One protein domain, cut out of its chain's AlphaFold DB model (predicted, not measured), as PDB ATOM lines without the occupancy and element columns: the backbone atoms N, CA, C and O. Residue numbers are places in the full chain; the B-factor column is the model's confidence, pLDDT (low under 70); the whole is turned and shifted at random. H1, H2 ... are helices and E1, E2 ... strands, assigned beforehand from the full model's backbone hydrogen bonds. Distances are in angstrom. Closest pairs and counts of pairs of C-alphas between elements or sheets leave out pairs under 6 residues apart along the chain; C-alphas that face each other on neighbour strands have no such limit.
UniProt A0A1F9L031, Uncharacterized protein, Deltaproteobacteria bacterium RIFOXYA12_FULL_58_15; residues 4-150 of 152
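AT A GLANCE: This is residues 4 to 150 of the 152 residues of an uncharacterized protein of Deltaproteobacteria bacterium RIFOXYA12_FULL_58_15 (UniProt A0A1F9L031). A closed barrel of eight antiparallel strands makes the body, and a long helix, H1, leads to one end of it and sticks out with residues 4 to 18. At the other end the hairpin of E8 and the last part of E7 runs on as an arm, and the short helices H2 and H3 sit by the ends of E4 and E5. The printed part has 147 residues with three named helices and nine named strands, in the order H1, E1 to E5, H2, H3, E6 to E9; the class is mixed, helices and strands. Round the ring run E1, E2, E3, E4, E5, E6, E7, E9 and back to E1. The whole is loose, with a radius of gyration of the C-alphas of 18.3 A and spans of 59 by 42 by 25 A.

IN THESE COORDINATES: H1, residues 4 to 26, begins at C-alpha 4 (78.021, 77.163, 48.142) and is 32.8 A long. E1 is residues 31 to 35, E2 38 to 45, E3 48 to 55, E4 58 to 67, 29.3 A long, and E5 70 to 78, 25.8 A long. H2 is residues 80 to 85 and H3 residues 93 to 96. E6 is residues 100 to 108. E7, residues 115 to 129, is 42.3 A long and ends at C-alpha 129 (72.261, 41.444, 94.492). E8 is residues 132 to 139; E9, residues 143 to 149, ends at C-alpha 149 (94.364, 77.053, 93.256).

HOW THE PARTS SIT: H1 is on the barrel, over none of its strands; its closest C-alphas with E4 are those of Gly 24 and Leu 67, 4.7 A apart. E1 to E5 form a meander, each strand the antiparallel neighbour of the one before, with N 33 and O 40 at 2.8 A and N 61 and O 76 at 2.8 A. H2 and H3 touch, closest at the C-alphas of Pro 80 and Val 93, 6.1 A. H3 stands at the sheet's level. E6, E7 and E8 form a second meander, with N 107 and O 117 at 2.7 A and N 124 and O 138 at 2.8 A. E7 bends by 53 degrees at residue 118. E9 closes the ring, with N 118 and O 145 at 3.0 A and N 34 and O 148 at 2.8 A. In H1 and H2 every O i to N i+4 pair is within hydrogen-bond range; H3 is too short for such a pair.

THE WHOLE: The C-alphas farthest apart, those of Ala 4 and Gln 130, are 59.7 A apart. The printed part has no cut and no long link. Its mean pLDDT is 93.9, and no printed residue is under 70.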
ATOM      1  N   ALA A   4      78.197  76.028  47.240       90.38
ATOM      2  CA  ALA A   4      78.021  77.163  48.142       90.38
ATOM      3  C   ALA A   4      77.549  76.721  49.541       90.38
ATOM      4  O   ALA A   4      78.048  77.211  50.557       90.38
ATOM      5  N   LEU A   5      76.642  75.739  49.611       92.81
ATOM      6  CA  LEU A   5      76.150  75.195  50.877       92.81
ATOM      7  C   LEU A   5      77.238  74.396  51.611       92.81
ATOM      8  O   LEU A   5      77.361  74.520  52.829       92.81
ATOM      9  N   LYS A   6      78.072  73.627  50.896       90.69
ATOM     10  CA  LYS A   6      79.218  72.914  51.494       90.69
ATOM     11  C   LYS A   6      80.226  73.874  52.123       90.69
ATOM     12  O   LYS A   6      80.662  73.645  53.255       90.69
ATOM     13  N   TRP A   7      80.573  74.949  51.416       93.31
ATOM     14  CA  TRP A   7      81.488  75.972  51.925       93.31
ATOM     15  C   TRP A   7      80.905  76.712  53.124       93.31
ATOM     16  O   TRP A   7      81.601  76.879  54.125       93.31
ATOM     17  N   LEU A   8      79.622  77.078  53.073       94.44
ATOM     18  CA  LEU A   8      78.940  77.741  54.184       94.44
ATOM     19  C   LEU A   8      78.905  76.861  55.444       94.44
ATOM     20  O   LEU A   8      79.245  77.326  56.535       94.44
ATOM     21  N   VAL A   9      78.559  75.577  55.303       93.19
ATOM     22  CA  VAL A   9      78.566  74.613  56.419       93.19
ATOM     23  C   VAL A   9      79.979  74.449  56.985       93.19
ATOM     24  O   VAL A   9      80.164  74.504  58.201       93.19
ATOM     25  N   SER A  10      80.988  74.315  56.123       92.75
ATOM     26  CA  SER A  10      82.383  74.141  56.546       92.75
ATOM     27  C   SER A  10      82.922  75.373  57.277       92.75
ATOM     28  O   SER A  10      83.500  75.245  58.355       92.75
ATOM     29  N   ALA A  11      82.681  76.575  56.745       92.94
ATOM     30  CA  ALA A  11      83.077  77.829  57.381       92.94
ATOM     31  C   ALA A  11      82.389  78.020  58.742       92.94
ATOM     32  O   ALA A  11      83.033  78.417  59.711       92.94
ATOM     33  N   THR A  12      81.105  77.665  58.841       94.00
ATOM     34  CA  THR A  12      80.348  77.727  60.101       94.00
ATOM     35  C   THR A  12      80.928  76.773  61.147       94.00
ATOM     36  O   THR A  12      81.149  77.174  62.289       94.00
ATOM     37  N   LEU A  13      81.238  75.527  60.769       93.94
ATOM     38  CA  LEU A  13      81.867  74.558  61.670       93.94
ATOM     39  C   LEU A  13      83.251  75.030  62.136       93.94
ATOM     40  O   LEU A  13      83.557  74.944  63.326       93.94
ATOM     41  N   LEU A  14      84.064  75.577  61.228       93.12
ATOM     42  CA  LEU A  14      85.375  76.134  61.567       93.12
ATOM     43  C   LEU A  14      85.260  77.313  62.536       93.12
ATOM     44  O   LEU A  14      86.006  77.364  63.514       93.12
ATOM     45  N   LEU A  15      84.303  78.219  62.320       93.06
ATOM     46  CA  LEU A  15      84.055  79.342  63.220       93.06
ATOM     47  C   LEU A  15      83.631  78.862  64.613       93.06
ATOM     48  O   LEU A  15      84.162  79.346  65.608       93.06
ATOM     49  N   ILE A  16      82.731  77.877  64.701       89.50
ATOM     50  CA  ILE A  16      82.303  77.286  65.980       89.50
ATOM     51  C   ILE A  16      83.496  76.659  66.712       89.50
ATOM     52  O   ILE A  16      83.693  76.915  67.902       89.50
ATOM     53  N   CYS A  17      84.323  75.879  66.010       87.00
ATOM     54  CA  CYS A  17      85.537  75.290  66.574       87.00
ATOM     55  C   CYS A  17      86.512  76.366  67.071       87.00
ATOM     56  O   CYS A  17      87.050  76.248  68.173       87.00
ATOM     57  N   PHE A  18      86.709  77.432  66.294       88.25
ATOM     58  CA  PHE A  18      87.600  78.533  66.645       88.25
ATOM     59  C   PHE A  18      87.103  79.318  67.867       88.25
ATOM     60  O   PHE A  18      87.869  79.562  68.799       88.25
ATOM     61  N   VAL A  19      85.809  79.647  67.914       87.25
ATOM     62  CA  VAL A  19      85.175  80.326  69.054       87.25
ATOM     63  C   VAL A  19      85.240  79.458  70.313       87.25
ATOM     64  O   VAL A  19      85.591  79.954  71.383       87.25
ATOM     65  N   GLY A  20      84.972  78.153  70.196       79.50
ATOM     66  CA  GLY A  20      85.120  77.210  71.306       79.50
ATOM     67  C   GLY A  20      86.565  77.115  71.805       79.50
ATOM     68  O   GLY A  20      86.813  77.136  73.011       79.50
ATOM     69  N   TRP A  21      87.538  77.079  70.892       81.56
ATOM     70  CA  TRP A  21      88.957  77.062  71.243       81.56
ATOM     71  C   TRP A  21      89.398  78.348  71.959       81.56
ATOM     72  O   TRP A  21      90.070  78.276  72.991       81.56
ATOM     73  N   LEU A  22      88.958  79.516  71.478       83.81
ATOM     74  CA  LEU A  22      89.172  80.805  72.145       83.81
ATOM     75  C   LEU A  22      88.554  80.828  73.547       83.81
ATOM     76  O   LEU A  22      89.235  81.203  74.501       83.81
ATOM     77  N   GLY A  23      87.307  80.370  73.691       78.94
ATOM     78  CA  GLY A  23      86.619  80.278  74.983       78.94
ATOM     79  C   GLY A  23      87.315  79.354  75.988       78.94
ATOM     80  O   GLY A  23      87.291  79.614  77.193       78.94
ATOM     81  N   GLY A  24      87.973  78.296  75.508       77.50
ATOM     82  CA  GLY A  24      88.830  77.445  76.333       77.50
ATOM     83  C   GLY A  24      90.116  78.152  76.753       77.50
ATOM     84  O   GLY A  24      90.495  78.114  77.921       77.50
ATOM     85  N   ARG A  25      90.762  78.873  75.828       79.44
ATOM     86  CA  ARG A  25      92.021  79.592  76.090       79.44
ATOM     87  C   ARG A  25      91.859  80.748  77.084       79.44
ATOM     88  O   ARG A  25      92.810  81.050  77.809       79.44
ATOM     89  N   THR A  26      90.688  81.385  77.129       83.19
ATOM     90  CA  THR A  26      90.367  82.425  78.124       83.19
ATOM     91  C   THR A  26      90.079  81.841  79.509       83.19
ATOM     92  O   THR A  26      90.302  82.511  80.513       83.19
ATOM     93  N   THR A  27      89.663  80.577  79.587       87.44
ATOM     94  CA  THR A  27      89.310  79.885  80.835       87.44
ATOM     95  C   THR A  27      90.470  79.003  81.285       87.44
ATOM     96  O   THR A  27      90.459  77.792  81.076       87.44
ATOM     97  N   ARG A  28      91.514  79.604  81.865       89.88
ATOM     98  CA  ARG A  28      92.720  78.872  82.288       89.88
ATOM     99  C   ARG A  28      92.526  78.223  83.652       89.88
ATOM    100  O   ARG A  28      92.650  78.886  84.678       89.88
ATOM    101  N   VAL A  29      92.286  76.917  83.658       93.25
ATOM    102  CA  VAL A  29      92.011  76.152  84.887       93.25
ATOM    103  C   VAL A  29      92.982  75.001  85.116       93.25
ATOM    104  O   VAL A  29      92.821  74.237  86.060       93.25
ATOM    105  N   ALA A  30      94.023  74.892  84.291       94.38
ATOM    106  CA  ALA A  30      95.123  73.973  84.549       94.38
ATOM    107  C   ALA A  30      95.849  74.298  85.868       94.38
ATOM    108  O   ALA A  30      95.987  75.469  86.254       94.38
ATOM    109  N   GLY A  31      96.347  73.247  86.515       95.25
ATOM    110  CA  GLY A  31      97.097  73.293  87.762       95.25
ATOM    111  C   GLY A  31      96.439  72.490  88.879       95.25
ATOM    112  O   GLY A  31      95.444  71.788  88.680       95.25
ATOM    113  N   ARG A  32      97.008  72.618  90.077       96.75
ATOM    114  CA  ARG A  32      96.537  71.915  91.269       96.75
ATOM    115  C   ARG A  32      95.475  72.742  91.977       96.75
ATOM    116  O   ARG A  32      95.681  73.921  92.252       96.75
ATOM    117  N   TRP A  33      94.362  72.110  92.315       97.06
ATOM    118  CA  TRP A  33      93.254  72.739  93.024       97.06
ATOM    119  C   TRP A  33      92.945  71.972  94.293       97.06
ATOM    120  O   TRP A  33      92.896  70.743  94.288       97.06
ATOM    121  N   ARG A  34      92.719  72.703  95.380       96.44
ATOM    122  CA  ARG A  34      92.434  72.156  96.697       96.44
ATOM    123  C   ARG A  34      91.021  72.482  97.136       96.44
ATOM    124  O   ARG A  34      90.553  73.604  96.991       96.44
ATOM    125  N   ASP A  35      90.398  71.498  97.750       94.69
ATOM    126  CA  ASP A  35      89.084  71.589  98.354       94.69
ATOM    127  C   ASP A  35      89.096  70.694  99.595       94.69
ATOM    128  O   ASP A  35      89.057  69.464  99.507       94.69
ATOM    129  N   ASP A  36      89.269  71.335 100.749       91.12
ATOM    130  CA  ASP A  36      89.488  70.687 102.042       91.12
ATOM    131  C   ASP A  36      90.683  69.704 102.022       91.12
ATOM    132  O   ASP A  36      91.838  70.127 101.870       91.12
ATOM    133  N   ASN A  37      90.428  68.396 102.131       89.44
ATOM    134  CA  ASN A  37      91.427  67.327 102.090       89.44
ATOM    135  C   ASN A  37      91.674  66.762 100.678       89.44
ATOM    136  O   ASN A  37      92.364  65.753 100.516       89.44
ATOM    137  N   ARG A  38      91.079  67.368  99.646       91.94
ATOM    138  CA  ARG A  38      91.163  66.911  98.255       91.94
ATOM    139  C   ARG A  38      92.092  67.819  97.478       91.94
ATOM    140  O   ARG A  38      91.963  69.037  97.555       91.94
ATOM    141  N   VAL A  39      92.989  67.223  96.699       96.19
ATOM    142  CA  VAL A  39      93.817  67.947  95.736       96.19
ATOM    143  C   VAL A  39      93.650  67.282  94.381       96.19
ATOM    144  O   VAL A  39      94.044  66.131  94.206       96.19
ATOM    145  N   ILE A  40      93.045  68.002  93.440       96.25
ATOM    146  CA  ILE A  40      92.955  67.579  92.043       96.25
ATOM    147  C   ILE A  40      94.093  68.229  91.266       96.25
ATOM    148  O   ILE A  40      94.366  69.416  91.440       96.25
ATOM    149  N   ASP A  41      94.746  67.464  90.404       97.25
ATOM    150  CA  ASP A  41      95.636  67.996  89.376       97.25
ATOM    151  C   ASP A  41      94.873  68.039  88.052       97.25
ATOM    152  O   ASP A  41      94.377  67.001  87.600       97.25
ATOM    153  N   LEU A  42      94.697  69.234  87.484       97.25
ATOM    154  CA  LEU A  42      93.980  69.460  86.233       97.25
ATOM    155  C   LEU A  42      94.956  69.809  85.107       97.25
ATOM    156  O   LEU A  42      95.674  70.808  85.158       97.25
ATOM    157  N   HIS A  43      94.879  69.050  84.022       96.81
ATOM    158  CA  HIS A  43      95.516  69.350  82.750       96.81
ATOM    159  C   HIS A  43      94.479  69.873  81.761       96.81
ATOM    160  O   HIS A  43      93.354  69.373  81.674       96.81
ATOM    161  N   GLN A  44      94.875  70.879  80.988       95.50
ATOM    162  CA  GLN A  44      94.013  71.520  80.008       95.50
ATOM    163  C   GLN A  44      94.651  71.472  78.624       95.50
ATOM    164  O   GLN A  44      95.787  71.904  78.439       95.50
ATOM    165  N   PHE A  45      93.888  71.001  77.642       93.31
ATOM    166  CA  PHE A  45      94.238  71.066  76.229       93.31
ATOM    167  C   PHE A  45      93.111  71.789  75.493       93.31
ATOM    168  O   PHE A  45      92.045  71.224  75.266       93.31
ATOM    169  N   GLY A  46      93.309  73.073  75.176       90.06
ATOM    170  CA  GLY A  46      92.240  73.925  74.646       90.06
ATOM    171  C   GLY A  46      91.046  73.998  75.616       90.06
ATOM    172  O   GLY A  46      91.244  74.344  76.783       90.06
ATOM    173  N   PRO A  47      89.813  73.688  75.178       92.38
ATOM    174  CA  PRO A  47      88.660  73.610  76.068       92.38
ATOM    175  C   PRO A  47      88.570  72.294  76.846       92.38
ATOM    176  O   PRO A  47      87.768  72.212  77.766       92.38
ATOM    177  N   TRP A  48      89.336  71.256  76.504       96.19
ATOM    178  CA  TRP A  48      89.242  69.951  77.161       96.19
ATOM    179  C   TRP A  48      90.051  69.902  78.448       96.19
ATOM    180  O   TRP A  48      91.178  70.391  78.515       96.19
ATOM    181  N   LEU A  49      89.468  69.262  79.458       97.06
ATOM    182  CA  LEU A  49      90.074  69.045  80.761       97.06
ATOM    183  C   LEU A  49      90.198  67.559  81.054       97.06
ATOM    184  O   LEU A  49      89.254  66.786  80.858       97.06
ATOM    185  N   SER A  50      91.342  67.192  81.605       97.88
ATOM    186  CA  SER A  50      91.562  65.929  82.286       97.88
ATOM    187  C   SER A  50      92.179  66.210  83.646       97.88
ATOM    188  O   SER A  50      92.804  67.242  83.858       97.88
ATOM    189  N   GLY A  51      91.993  65.309  84.595       97.50
ATOM    190  CA  GLY A  51      92.647  65.447  85.877       97.50
ATOM    191  C   GLY A  51      92.507  64.228  86.750       97.50
ATOM    192  O   GLY A  51      91.786  63.283  86.419       97.50
ATOM    193  N   SER A  52      93.205  64.253  87.874       97.50
ATOM    194  CA  SER A  52      93.182  63.157  88.832       97.50
ATOM    195  C   SER A  52      93.320  63.652  90.266       97.50
ATOM    196  O   SER A  52      93.946  64.676  90.524       97.50
ATOM    197  N   CYS A  53      92.717  62.919  91.196       97.06
ATOM    198  CA  CYS A  53      92.957  63.035  92.628       97.06
ATOM    199  C   CYS A  53      93.284  61.633  93.152       97.06
ATOM    200  O   CYS A  53      92.400  60.767  93.138       97.06
ATOM    201  N   PRO A  54      94.523  61.371  93.595       96.00
ATOM    202  CA  PRO A  54      94.871  60.086  94.185       96.00
ATOM    203  C   PRO A  54      94.100  59.866  95.494       96.00
ATOM    204  O   PRO A  54      93.796  60.816  96.224       96.00
ATOM    205  N   ARG A  55      93.775  58.604  95.788       94.75
ATOM    206  CA  ARG A  55      93.114  58.171  97.025       94.75
ATOM    207  C   ARG A  55      93.809  56.929  97.579       94.75
ATOM    208  O   ARG A  55      94.358  56.150  96.800       94.75
ATOM    209  N   PRO A  56      93.776  56.695  98.901       94.50
ATOM    210  CA  PRO A  56      94.131  55.388  99.437       94.50
ATOM    211  C   PRO A  56      93.315  54.299  98.725       94.50
ATOM    212  O   PRO A  56      92.101  54.429  98.588       94.50
ATOM    213  N   GLY A  57      93.989  53.282  98.185       95.25
ATOM    214  CA  GLY A  57      93.319  52.168  97.510       95.25
ATOM    215  C   GLY A  57      92.682  52.481  96.146       95.25
ATOM    216  O   GLY A  57      91.941  51.641  95.628       95.25
ATOM    217  N   GLY A  58      92.934  53.655  95.546       96.12
ATOM    218  CA  GLY A  58      92.322  54.017  94.267       96.12
ATOM    219  C   GLY A  58      92.621  55.428  93.757       96.12
ATOM    220  O   GLY A  58      93.637  56.045  94.063       96.12
ATOM    221  N   SER A  59      91.731  55.947  92.914       96.69
ATOM    222  CA  SER A  59      91.823  57.314  92.395       96.69
ATOM    223  C   SER A  59      90.473  57.842  91.929       96.69
ATOM    224  O   SER A  59      89.578  57.095  91.538       96.69
ATOM    225  N   GLU A  60      90.344  59.161  91.924       97.56
ATOM    226  CA  GLU A  60      89.266  59.863  91.243       97.56
ATOM    227  C   GLU A  60      89.827  60.475  89.954       97.56
ATOM    228  O   GLU A  60      90.828  61.189  89.988       97.56
ATOM    229  N   ILE A  61      89.190  60.214  88.815       98.06
ATOM    230  CA  ILE A  61      89.571  60.760  87.508       98.06
ATOM    231  C   ILE A  61      88.539  61.801  87.096       98.06
ATOM    232  O   ILE A  61      87.337  61.564  87.175       98.06
ATOM    233  N   TYR A  62      89.003  62.934  86.597       98.19
ATOM    234  CA  TYR A  62      88.173  64.047  86.167       98.19
ATOM    235  C   TYR A  62      88.318  64.233  84.660       98.19
ATOM    236  O   TYR A  62      89.429  64.207  84.132       98.19
ATOM    237  N   LYS A  63      87.204  64.398  83.944       98.31
ATOM    238  CA  LYS A  63      87.202  64.711  82.507       98.31
ATOM    239  C   LYS A  63      86.109  65.705  82.179       98.31
ATOM    240  O   LYS A  63      84.994  65.554  82.669       98.31
ATOM    241  N   GLY A  64      86.376  66.667  81.310       97.50
ATOM    242  CA  GLY A  64      85.319  67.557  80.856       97.50
ATOM    243  C   GLY A  64      85.812  68.755  80.074       97.50
ATOM    244  O   GLY A  64      86.710  68.616  79.248       97.50
ATOM    245  N   LEU A  65      85.172  69.903  80.289       96.69
ATOM    246  CA  LEU A  65      85.362  71.099  79.478       96.69
ATOM    247  C   LEU A  65      85.477  72.364  80.333       96.69
ATOM    248  O   LEU A  65      84.744  72.520  81.309       96.69
ATOM    249  N   ALA A  66      86.346  73.278  79.913       95.12
ATOM    250  CA  ALA A  66      86.426  74.667  80.349       95.12
ATOM    251  C   ALA A  66      86.091  75.584  79.168       95.12
ATOM    252  O   ALA A  66      86.771  75.542  78.146       95.12
ATOM    253  N   LEU A  67      85.047  76.401  79.300       93.31
ATOM    254  CA  LEU A  67      84.590  77.332  78.268       93.31
ATOM    255  C   LEU A  67      83.989  78.583  78.916       93.31
ATOM    256  O   LEU A  67      83.068  78.470  79.723       93.31
ATOM    257  N   PHE A  68      84.464  79.765  78.521       90.25
ATOM    258  CA  PHE A  68      83.904  81.068  78.919       90.25
ATOM    259  C   PHE A  68      83.698  81.235  80.436       90.25
ATOM    260  O   PHE A  68      82.623  81.610  80.891       90.25
ATOM    261  N   GLY A  69      84.708  80.900  81.239       91.44
ATOM    262  CA  GLY A  69      84.646  80.981  82.698       91.44
ATOM    263  C   GLY A  69      83.896  79.825  83.363       91.44
ATOM    264  O   GLY A  69      83.936  79.710  84.583       91.44
ATOM    265  N   HIS A  70      83.248  78.943  82.598       94.94
ATOM    266  CA  HIS A  70      82.562  77.764  83.115       94.94
ATOM    267  C   HIS A  70      83.432  76.520  83.007       94.94
ATOM    268  O   HIS A  70      84.064  76.273  81.984       94.94
ATOM    269  N   VAL A  71      83.378  75.680  84.035       96.50
ATOM    270  CA  VAL A  71      84.062  74.391  84.083       96.50
ATOM    271  C   VAL A  71      83.040  73.301  84.364       96.50
ATOM    272  O   VAL A  71      82.294  73.355  85.339       96.50
ATOM    273  N   ARG A  72      82.990  72.282  83.511       97.69
ATOM    274  CA  ARG A  72      82.176  71.083  83.724       97.69
ATOM    275  C   ARG A  72      83.087  69.877  83.761       97.69
ATOM    276  O   ARG A  72      83.783  69.633  82.785       97.69
ATOM    277  N   LEU A  73      83.054  69.111  84.846       98.25
ATOM    278  CA  LEU A  73      83.845  67.889  84.995       98.25
ATOM    279  C   LEU A  73      82.941  66.716  85.358       98.25
ATOM    280  O   LEU A  73      82.058  66.827  86.200       98.25
ATOM    281  N   LEU A  74      83.186  65.570  84.745       98.31
ATOM    282  CA  LEU A  74      82.698  64.276  85.187       98.31
ATOM    283  C   LEU A  74      83.759  63.648  86.077       98.31
ATOM    284  O   LEU A  74      84.913  63.530  85.665       98.31
ATOM    285  N   ARG A  75      83.356  63.232  87.276       97.88
ATOM    286  CA  ARG A  75      84.204  62.472  88.190       97.88
ATOM    287  C   ARG A  75      83.936  60.989  88.015       97.88
ATOM    288  O   ARG A  75      82.810  60.534  88.215       97.88
ATOM    289  N   TYR A  76      84.984  60.251  87.710       98.12
ATOM    290  CA  TYR A  76      85.025  58.802  87.678       98.12
ATOM    291  C   TYR A  76      85.792  58.305  88.894       98.12
ATOM    292  O   TYR A  76      86.733  58.963  89.331       98.12
ATOM    293  N   VAL A  77      85.399  57.164  89.441       97.69
ATOM    294  CA  VAL A  77      86.075  56.562  90.596       97.69
ATOM    295  C   VAL A  77      86.708  55.259  90.147       97.69
ATOM    296  O   VAL A  77      86.085  54.506  89.399       97.69
ATOM    297  N   ARG A  78      87.953  55.023  90.559       97.31
ATOM    298  CA  ARG A  78      88.676  53.785  90.300       97.31
ATOM    299  C   ARG A  78      89.305  53.210  91.554       97.31
ATOM    300  O   ARG A  78      89.715  53.965  92.434       97.31
ATOM    301  N   GLY A  79      89.472  51.893  91.557       97.25
ATOM    302  CA  GLY A  79      90.151  51.162  92.622       97.25
ATOM    303  C   GLY A  79      89.160  50.405  93.505       97.25
ATOM    304  O   GLY A  79      88.345  51.045  94.175       97.25
ATOM    305  N   PRO A  80      89.228  49.061  93.541       96.94
ATOM    306  CA  PRO A  80      88.333  48.237  94.347       96.94
ATOM    307  C   PRO A  80      88.323  48.613  95.827       96.94
ATOM    308  O   PRO A  80      87.253  48.779  96.399       96.94
ATOM    309  N   GLN A  81      89.502  48.816  96.424       97.62
ATOM    310  CA  GLN A  81      89.609  49.174  97.838       97.62
ATOM    311  C   GLN A  81      88.965  50.533  98.112       97.62
ATOM    312  O   GLN A  81      88.166  50.650  99.029       97.62
ATOM    313  N   HIS A  82      89.220  51.532  97.264       96.81
ATOM    314  CA  HIS A  82      88.586  52.838  97.418       96.81
ATOM    315  C   HIS A  82      87.052  52.759  97.322       96.81
ATOM    316  O   HIS A  82      86.360  53.432  98.080       96.81
ATOM    317  N   LEU A  83      86.505  51.923  96.433       97.06
ATOM    318  CA  LEU A  83      85.057  51.698  96.343       97.06
ATOM    319  C   LEU A  83      84.502  50.977  97.583       97.06
ATOM    320  O   LEU A  83      83.427  51.334  98.062       97.06
ATOM    321  N   ILE A  84      85.237  50.014  98.139       97.06
ATOM    322  CA  ILE A  84      84.874  49.359  99.404       97.06
ATOM    323  C   ILE A  84      84.881  50.373 100.554       97.06
ATOM    324  O   ILE A  84      83.928  50.419 101.329       97.06
ATOM    325  N   ASP A  85      85.879  51.258 100.609       95.38
ATOM    326  CA  ASP A  85      85.976  52.326 101.613       95.38
ATOM    327  C   ASP A  85      84.842  53.362 101.479       95.38
ATOM    328  O   ASP A  85      84.491  54.043 102.442       95.38
ATOM    329  N   MET A  86      84.231  53.481 100.291       93.69
ATOM    330  CA  MET A  86      83.007  54.266 100.071       93.69
ATOM    331  C   MET A  86      81.726  53.539 100.523       93.69
ATOM    332  O   MET A  86      80.648  54.130 100.448       93.69
ATOM    333  N   GLY A  87      81.826  52.289 100.980       95.56
ATOM    334  CA  GLY A  87      80.718  51.482 101.494       95.56
ATOM    335  C   GLY A  87      80.074  50.533 100.477       95.56
ATOM    336  O   GLY A  87      79.011  49.982 100.762       95.56
ATOM    337  N   PHE A  88      80.667  50.330  99.296       95.56
ATOM    338  CA  PHE A  88      80.154  49.355  98.325       95.56
ATOM    339  C   PHE A  88      80.605  47.929  98.668       95.56
ATOM    340  O   PHE A  88      81.741  47.703  99.080       95.56
ATOM    341  N   THR A  89      79.729  46.943  98.460       95.00
ATOM    342  CA  THR A  89      80.075  45.529  98.671       95.00
ATOM    343  C   THR A  89      80.972  45.005  97.549       95.00
ATOM    344  O   THR A  89      80.885  45.463  96.407       95.00
ATOM    345  N   ALA A  90      81.810  44.008  97.851       95.56
ATOM    346  CA  ALA A  90      82.756  43.440  96.887       95.56
ATOM    347  C   ALA A  90      82.078  42.950  95.591       95.56
ATOM    348  O   ALA A  90      82.627  43.138  94.508       95.56
ATOM    349  N   ASP A  91      80.855  42.420  95.683       95.44
ATOM    350  CA  ASP A  91      80.104  41.898  94.533       95.44
ATOM    351  C   ASP A  91      79.695  42.982  93.524       95.44
ATOM    352  O   ASP A  91      79.568  42.708  92.331       95.44
ATOM    353  N   VAL A  92      79.488  44.228  93.974       96.00
ATOM    354  CA  VAL A  92      79.068  45.335  93.093       96.00
ATOM    355  C   VAL A  92      80.238  46.197  92.622       96.00
ATOM    356  O   VAL A  92      80.088  46.952  91.661       96.00
ATOM    357  N   VAL A  93      81.411  46.077  93.249       96.75
ATOM    358  CA  VAL A  93      82.624  46.827  92.882       96.75
ATOM    359  C   VAL A  93      82.974  46.695  91.390       96.75
ATOM    360  O   VAL A  93      83.178  47.737  90.758       96.75
ATOM    361  N   PRO A  94      82.962  45.496  90.765       96.81
ATOM    362  CA  PRO A  94      83.240  45.359  89.332       96.81
ATOM    363  C   PRO A  94      82.262  46.124  88.428       96.81
ATOM    364  O   PRO A  94      82.604  46.485  87.304       96.81
ATOM    365  N   LEU A  95      81.041  46.400  88.902       96.19
ATOM    366  CA  LEU A  95      80.038  47.160  88.148       96.19
ATOM    367  C   LEU A  95      80.311  48.674  88.174       96.19
ATOM    368  O   LEU A  95      79.837  49.405  87.294       96.19
ATOM    369  N   LEU A  96      81.041  49.132  89.195       97.19
ATOM    370  CA  LEU A  96      81.261  50.537  89.531       97.19
ATOM    371  C   LEU A  96      82.642  51.059  89.141       97.19
ATOM    372  O   LEU A  96      82.768  52.256  88.875       97.19
ATOM    373  N   ASP A  97      83.659  50.201  89.095       97.31
ATOM    374  CA  ASP A  97      85.023  50.616  88.773       97.31
ATOM    375  C   ASP A  97      85.091  51.328  87.412       97.31
ATOM    376  O   ASP A  97      84.632  50.841  86.376       97.31
ATOM    377  N   GLY A  98      85.605  52.558  87.419       95.94
ATOM    378  CA  GLY A  98      85.688  53.410  86.237       95.94
ATOM    379  C   GLY A  98      84.362  54.019  85.767       95.94
ATOM    380  O   GLY A  98      84.341  54.626  84.693       95.94
ATOM    381  N   ARG A  99      83.263  53.916  86.527       96.69
ATOM    382  CA  ARG A  99      81.996  54.610  86.223       96.69
ATOM    383  C   ARG A  99      82.047  56.079  86.631       96.69
ATOM    384  O   ARG A  99      82.843  56.485  87.471       96.69
ATOM    385  N   ALA A 100      81.169  56.889  86.038       97.00
ATOM    386  CA  ALA A 100      80.978  58.283  86.431       97.00
ATOM    387  C   ALA A 100      80.089  58.365  87.681       97.00
ATOM    388  O   ALA A 100      78.929  57.954  87.639       97.00
ATOM    389  N   PHE A 101      80.628  58.936  88.755       97.50
ATOM    390  CA  PHE A 101      80.009  59.068  90.076       97.50
ATOM    391  C   PHE A 101      79.443  60.453  90.353       97.50
ATOM    392  O   PHE A 101      78.589  60.596  91.223       97.50
ATOM    393  N   ALA A 102      79.935  61.483  89.670       97.62
ATOM    394  CA  ALA A 102      79.452  62.835  89.896       97.62
ATOM    395  C   ALA A 102      79.687  63.747  88.696       97.62
ATOM    396  O   ALA A 102      80.565  63.490  87.868       97.62
ATOM    397  N   ASN A 103      78.928  64.836  88.658       97.88
ATOM    398  CA  ASN A 103      79.207  65.986  87.811       97.88
ATOM    399  C   ASN A 103      79.629  67.160  88.702       97.88
ATOM    400  O   ASN A 103      78.996  67.422  89.720       97.88
ATOM    401  N   LEU A 104      80.653  67.898  88.300       98.00
ATOM    402  CA  LEU A 104      81.000  69.191  88.865       98.00
ATOM    403  C   LEU A 104      80.631  70.255  87.838       98.00
ATOM    404  O   LEU A 104      81.010  70.146  86.670       98.00
ATOM    405  N   LYS A 105      79.888  71.267  88.271       97.81
ATOM    406  CA  LYS A 105      79.549  72.447  87.472       97.81
ATOM    407  C   LYS A 105      80.079  73.654  88.220       97.81
ATOM    408  O   LYS A 105      79.464  74.093  89.186       97.81
ATOM    409  N   LEU A 106      81.231  74.137  87.787       97.19
ATOM    410  CA  LEU A 106      81.975  75.201  88.436       97.19
ATOM    411  C   LEU A 106      82.058  76.432  87.525       97.19
ATOM    412  O   LEU A 106      81.816  76.359  86.312       97.19
ATOM    413  N   ARG A 107      82.401  77.565  88.117       95.81
ATOM    414  CA  ARG A 107      82.709  78.832  87.470       95.81
ATOM    415  C   ARG A 107      84.003  79.371  88.066       95.81
ATOM    416  O   ARG A 107      84.347  79.038  89.191       95.81
ATOM    417  N   LEU A 108      84.746  80.153  87.293       93.69
ATOM    418  CA  LEU A 108      85.830  80.962  87.841       93.69
ATOM    419  C   LEU A 108      85.197  82.106  88.629       93.69
ATOM    420  O   LEU A 108      84.536  82.962  88.044       93.69
ATOM    421  N   ALA A 109      85.376  82.087  89.948       88.00
ATOM    422  CA  ALA A 109      84.686  83.001  90.857       88.00
ATOM    423  C   ALA A 109      85.283  84.415  90.830       88.00
ATOM    424  O   ALA A 109      84.620  85.389  91.181       88.00
ATOM    425  N   ASN A 110      86.545  84.545  90.416       76.75
ATOM    426  CA  ASN A 110      87.248  85.815  90.426       76.75
ATOM    427  C   ASN A 110      88.092  86.045  89.169       76.75
ATOM    428  O   ASN A 110      88.472  85.127  88.442       76.75
ATOM    429  N   ASN A 111      88.431  87.315  88.952       71.81
ATOM    430  CA  ASN A 111      89.236  87.753  87.812       71.81
ATOM    431  C   ASN A 111      90.696  87.273  87.886       71.81
ATOM    432  O   ASN A 111      91.418  87.368  86.897       71.81
ATOM    433  N   LYS A 112      91.143  86.786  89.053       76.75
ATOM    434  CA  LYS A 112      92.503  86.272  89.267       76.75
ATOM    435  C   LYS A 112      92.652  84.816  88.821       76.75
ATOM    436  O   LYS A 112      93.770  84.374  88.570       76.75
ATOM    437  N   GLY A 113      91.543  84.090  88.674       81.62
ATOM    438  CA  GLY A 113      91.531  82.698  88.240       81.62
ATOM    439  C   GLY A 113      92.145  81.729  89.256       81.62
ATOM    440  O   GLY A 113      92.710  80.710  88.855       81.62
ATOM    441  N   ASP A 114      92.068  82.054  90.549       92.06
ATOM    442  CA  ASP A 114      92.576  81.241  91.662       92.06
ATOM    443  C   ASP A 114      91.459  80.585  92.499       92.06
ATOM    444  O   ASP A 114      91.750  79.797  93.399       92.06
ATOM    445  N   GLU A 115      90.189  80.820  92.155       95.94
ATOM    446  CA  GLU A 115      89.030  80.187  92.790       95.94
ATOM    447  C   GLU A 115      88.038  79.641  91.755       95.94
ATOM    448  O   GLU A 115      87.668  80.323  90.792       95.94
ATOM    449  N   LEU A 116      87.590  78.403  91.977       95.81
ATOM    450  CA  LEU A 116      86.466  77.793  91.277       95.81
ATOM    451  C   LEU A 116      85.315  77.568  92.253       95.81
ATOM    452  O   LEU A 116      85.482  76.863  93.249       95.81
ATOM    453  N   ASP A 117      84.136  78.082  91.937       96.50
ATOM    454  CA  ASP A 117      82.930  77.938  92.744       96.50
ATOM    455  C   ASP A 117      81.811  77.244  91.962       96.50
ATOM    456  O   ASP A 117      81.720  77.326  90.741       96.50
ATOM    457  N   GLY A 118      80.944  76.508  92.644       96.19
ATOM    458  CA  GLY A 118      79.768  75.941  91.998       96.19
ATOM    459  C   GLY A 118      79.198  74.758  92.746       96.19
ATOM    460  O   GLY A 118      79.140  74.763  93.972       96.19
ATOM    461  N   ILE A 119      78.743  73.757  91.996       97.44
ATOM    462  CA  ILE A 119      78.003  72.624  92.551       97.44
ATOM    463  C   ILE A 119      78.615  71.277  92.178       97.44
ATOM    464  O   ILE A 119      79.115  71.059  91.070       97.44
ATOM    465  N   PHE A 120      78.518  70.358  93.128       97.12
ATOM    466  CA  PHE A 120      78.807  68.944  93.004       97.12
ATOM    467  C   PHE A 120      77.487  68.166  92.985       97.12
ATOM    468  O   PHE A 120      76.719  68.194  93.942       97.12
ATOM    469  N   GLU A 121      77.231  67.449  91.896       97.56
ATOM    470  CA  GLU A 121      76.057  66.594  91.713       97.56
ATOM    471  C   GLU A 121      76.499  65.133  91.775       97.56
ATOM    472  O   GLU A 121      76.954  64.564  90.775       97.56
ATOM    473  N   GLY A 122      76.402  64.530  92.958       96.88
ATOM    474  CA  GLY A 122      76.697  63.113  93.149       96.88
ATOM    475  C   GLY A 122      75.661  62.199  92.489       96.88
ATOM    476  O   GLY A 122      74.603  62.635  92.026       96.88
ATOM    477  N   ARG A 123      75.958  60.902  92.458       97.00
ATOM    478  CA  ARG A 123      75.041  59.866  91.984       97.00
ATOM    479  C   ARG A 123      74.835  58.817  93.059       97.00
ATOM    480  O   ARG A 123      75.792  58.370  93.685       97.00
ATOM    481  N   HIS A 124      73.583  58.427  93.232       95.75
ATOM    482  CA  HIS A 124      73.173  57.304  94.050       95.75
ATOM    483  C   HIS A 124      72.943  56.094  93.147       95.75
ATOM    484  O   HIS A 124      72.185  56.176  92.177       95.75
ATOM    485  N   PHE A 125      73.599  54.984  93.462       95.94
ATOM    486  CA  PHE A 125      73.457  53.726  92.741       95.94
ATOM    487  C   PHE A 125      72.617  52.781  93.588       95.94
ATOM    488  O   PHE A 125      72.951  52.527  94.740       95.94
ATOM    489  N   SER A 126      71.533  52.266  93.016       95.62
ATOM    490  CA  SER A 126      70.758  51.192  93.638       95.62
ATOM    491  C   SER A 126      71.109  49.878  92.960       95.62
ATOM    492  O   SER A 126      71.236  49.835  91.733       95.62
ATOM    493  N   PHE A 127      71.220  48.811  93.742       95.50
ATOM    494  CA  PHE A 127      71.632  47.500  93.256       95.50
ATOM    495  C   PHE A 127      70.562  46.449  93.523       95.50
ATOM    496  O   PHE A 127      69.751  46.563  94.441       95.50
ATOM    497  N   GLU A 128      70.584  45.419  92.697       94.06
ATOM    498  CA  GLU A 128      69.987  44.122  92.971       94.06
ATOM    499  C   GLU A 128      71.141  43.134  93.106       94.06
ATOM    500  O   GLU A 128      72.104  43.242  92.353       94.06
ATOM    501  N   TYR A 129      71.091  42.235  94.089       88.25
ATOM    502  CA  TYR A 129      72.261  41.444  94.492       88.25
ATOM    503  C   TYR A 129      72.252  40.001  93.964       88.25
ATOM    504  O   TYR A 129      73.248  39.300  94.105       88.25
ATOM    505  N   GLN A 130      71.166  39.543  93.329       89.44
ATOM    506  CA  GLN A 130      71.018  38.160  92.852       89.44
ATOM    507  C   GLN A 130      70.309  38.103  91.483       89.44
ATOM    508  O   GLN A 130      69.096  37.909  91.433       89.44
ATOM    509  N   PRO A 131      71.035  38.263  90.357       86.88
ATOM    510  CA  PRO A 131      72.472  38.539  90.251       86.88
ATOM    511  C   PRO A 131      72.813  40.007  90.542       86.88
ATOM    512  O   PRO A 131      71.968  40.888  90.374       86.88
ATOM    513  N   ALA A 132      74.065  40.271  90.929       92.50
ATOM    514  CA  ALA A 132      74.572  41.624  91.139       92.50
ATOM    515  C   ALA A 132      74.415  42.475  89.864       92.50
ATOM    516  O   ALA A 132      75.069  42.230  88.847       92.50
ATOM    517  N   ARG A 133      73.546  43.488  89.906       94.38
ATOM    518  CA  ARG A 133      73.340  44.448  88.811       94.38
ATOM    519  C   ARG A 133      72.942  45.824  89.329       94.38
ATOM    520  O   ARG A 133      72.326  45.960  90.384       94.38
ATOM    521  N   ILE A 134      73.263  46.859  88.555       94.69
ATOM    522  CA  ILE A 134      72.793  48.223  88.824       94.69
ATOM    523  C   ILE A 134      71.311  48.292  88.444       94.69
ATOM    524  O   ILE A 134      70.966  48.194  87.269       94.69
ATOM    525  N   LYS A 135      70.443  48.473  89.439       96.25
ATOM    526  CA  LYS A 135      68.994  48.624  89.265       96.25
ATOM    527  C   LYS A 135      68.633  50.028  88.789       96.25
ATOM    528  O   LYS A 135      67.799  50.192  87.905       96.25
ATOM    529  N   SER A 136      69.241  51.049  89.386       95.75
ATOM    530  CA  SER A 136      68.987  52.442  89.021       95.75
ATOM    531  C   SER A 136      70.151  53.356  89.395       95.75
ATOM    532  O   SER A 136      70.961  53.046  90.271       95.75
ATOM    533  N   ILE A 137      70.220  54.499  88.713       96.56
ATOM    534  CA  ILE A 137      71.172  55.576  88.988       96.56
ATOM    535  C   ILE A 137      70.363  56.860  89.141       96.56
ATOM    536  O   ILE A 137      69.769  57.339  88.175       96.56
ATOM    537  N   ALA A 138      70.343  57.420  90.346       96.38
ATOM    538  CA  ALA A 138      69.685  58.688  90.643       96.38
ATOM    539  C   ALA A 138      70.726  59.785  90.892       96.38
ATOM    540  O   ALA A 138      71.854  59.511  91.301       96.38
ATOM    541  N   ARG A 139      70.359  61.042  90.639       95.75
ATOM    542  CA  ARG A 139      71.187  62.187  91.036       95.75
ATOM    543  C   ARG A 139      70.931  62.495  92.505       95.75
ATOM    544  O   ARG A 139      69.784  62.469  92.938       95.75
ATOM    545  N   LEU A 140      71.996  62.778  93.239       95.75
ATOM    546  CA  LEU A 140      71.904  63.325  94.587       95.75
ATOM    547  C   LEU A 140      71.623  64.826  94.526       95.75
ATOM    548  O   LEU A 140      71.862  65.471  93.499       95.75
ATOM    549  N   GLU A 141      71.138  65.371  95.640       96.38
ATOM    550  CA  GLU A 141      70.948  66.808  95.790       96.38
ATOM    551  C   GLU A 141      72.276  67.550  95.551       96.38
ATOM    552  O   GLU A 141      73.308  67.147  96.108       96.38
ATOM    553  N   PRO A 142      72.290  68.598  94.706       97.44
ATOM    554  CA  PRO A 142      73.498  69.361  94.438       97.44
ATOM    555  C   PRO A 142      74.071  69.984  95.712       97.44
ATOM    556  O   PRO A 142      73.371  70.673  96.444       97.44
ATOM    557  N   GLN A 143      75.366  69.787  95.942       97.19
ATOM    558  CA  GLN A 143      76.077  70.357  97.086       97.19
ATOM    559  C   GLN A 143      77.001  71.485  96.622       97.19
ATOM    560  O   GLN A 143      77.723  71.294  95.637       97.19
ATOM    561  N   PRO A 144      77.023  72.648  97.296       96.81
ATOM    562  CA  PRO A 144      77.955  73.710  96.953       96.81
ATOM    563  C   PRO A 144      79.399  73.247  97.173       96.81
ATOM    564  O   PRO A 144      79.710  72.514  98.116       96.81
ATOM    565  N   ARG A 145      80.301  73.674  96.291       95.62
ATOM    566  CA  ARG A 145      81.724  73.341  96.362       95.62
ATOM    567  C   ARG A 145      82.575  74.522  95.930       95.62
ATOM    568  O   ARG A 145      82.214  75.238  94.996       95.62
ATOM    569  N   ARG A 146      83.715  74.693  96.596       96.12
ATOM    570  CA  ARG A 146      84.726  75.692  96.254       96.12
ATOM    571  C   ARG A 146      86.092  75.037  96.204       96.12
ATOM    572  O   ARG A 146      86.405  74.206  97.049       96.12
ATOM    573  N   TRP A 147      86.874  75.419  95.210       96.56
ATOM    574  CA  TRP A 147      88.228  74.944  95.008       96.56
ATOM    575  C   TRP A 147      89.165  76.132  94.890       96.56
ATOM    576  O   TRP A 147      88.879  77.084  94.168       96.56
ATOM    577  N   PHE A 148      90.311  76.034  95.546       96.31
ATOM    578  CA  PHE A 148      91.335  77.068  95.555       96.31
ATOM    579  C   PHE A 148      92.580  76.566  94.847       96.31
ATOM    580  O   PHE A 148      93.034  75.442  95.082       96.31
ATOM    581  N   LYS A 149      93.144  77.392  93.976       95.44
ATOM    582  CA  LYS A 149      94.364  77.053  93.256       95.44
ATOM    583  C   LYS A 149      95.542  76.982  94.226       95.44
ATOM    584  O   LYS A 149      95.702  77.850  95.082       95.44
ATOM    585  N   ARG A 150      96.369  75.943  94.106       92.38
ATOM    586  CA  ARG A 150      97.647  75.856  94.821       92.38
ATOM    587  C   ARG A 150      98.777  76.367  93.932       92.38
ATOM    588  O   ARG A 150      98.825  76.044  92.749       92.38
TER     589      ARG A 150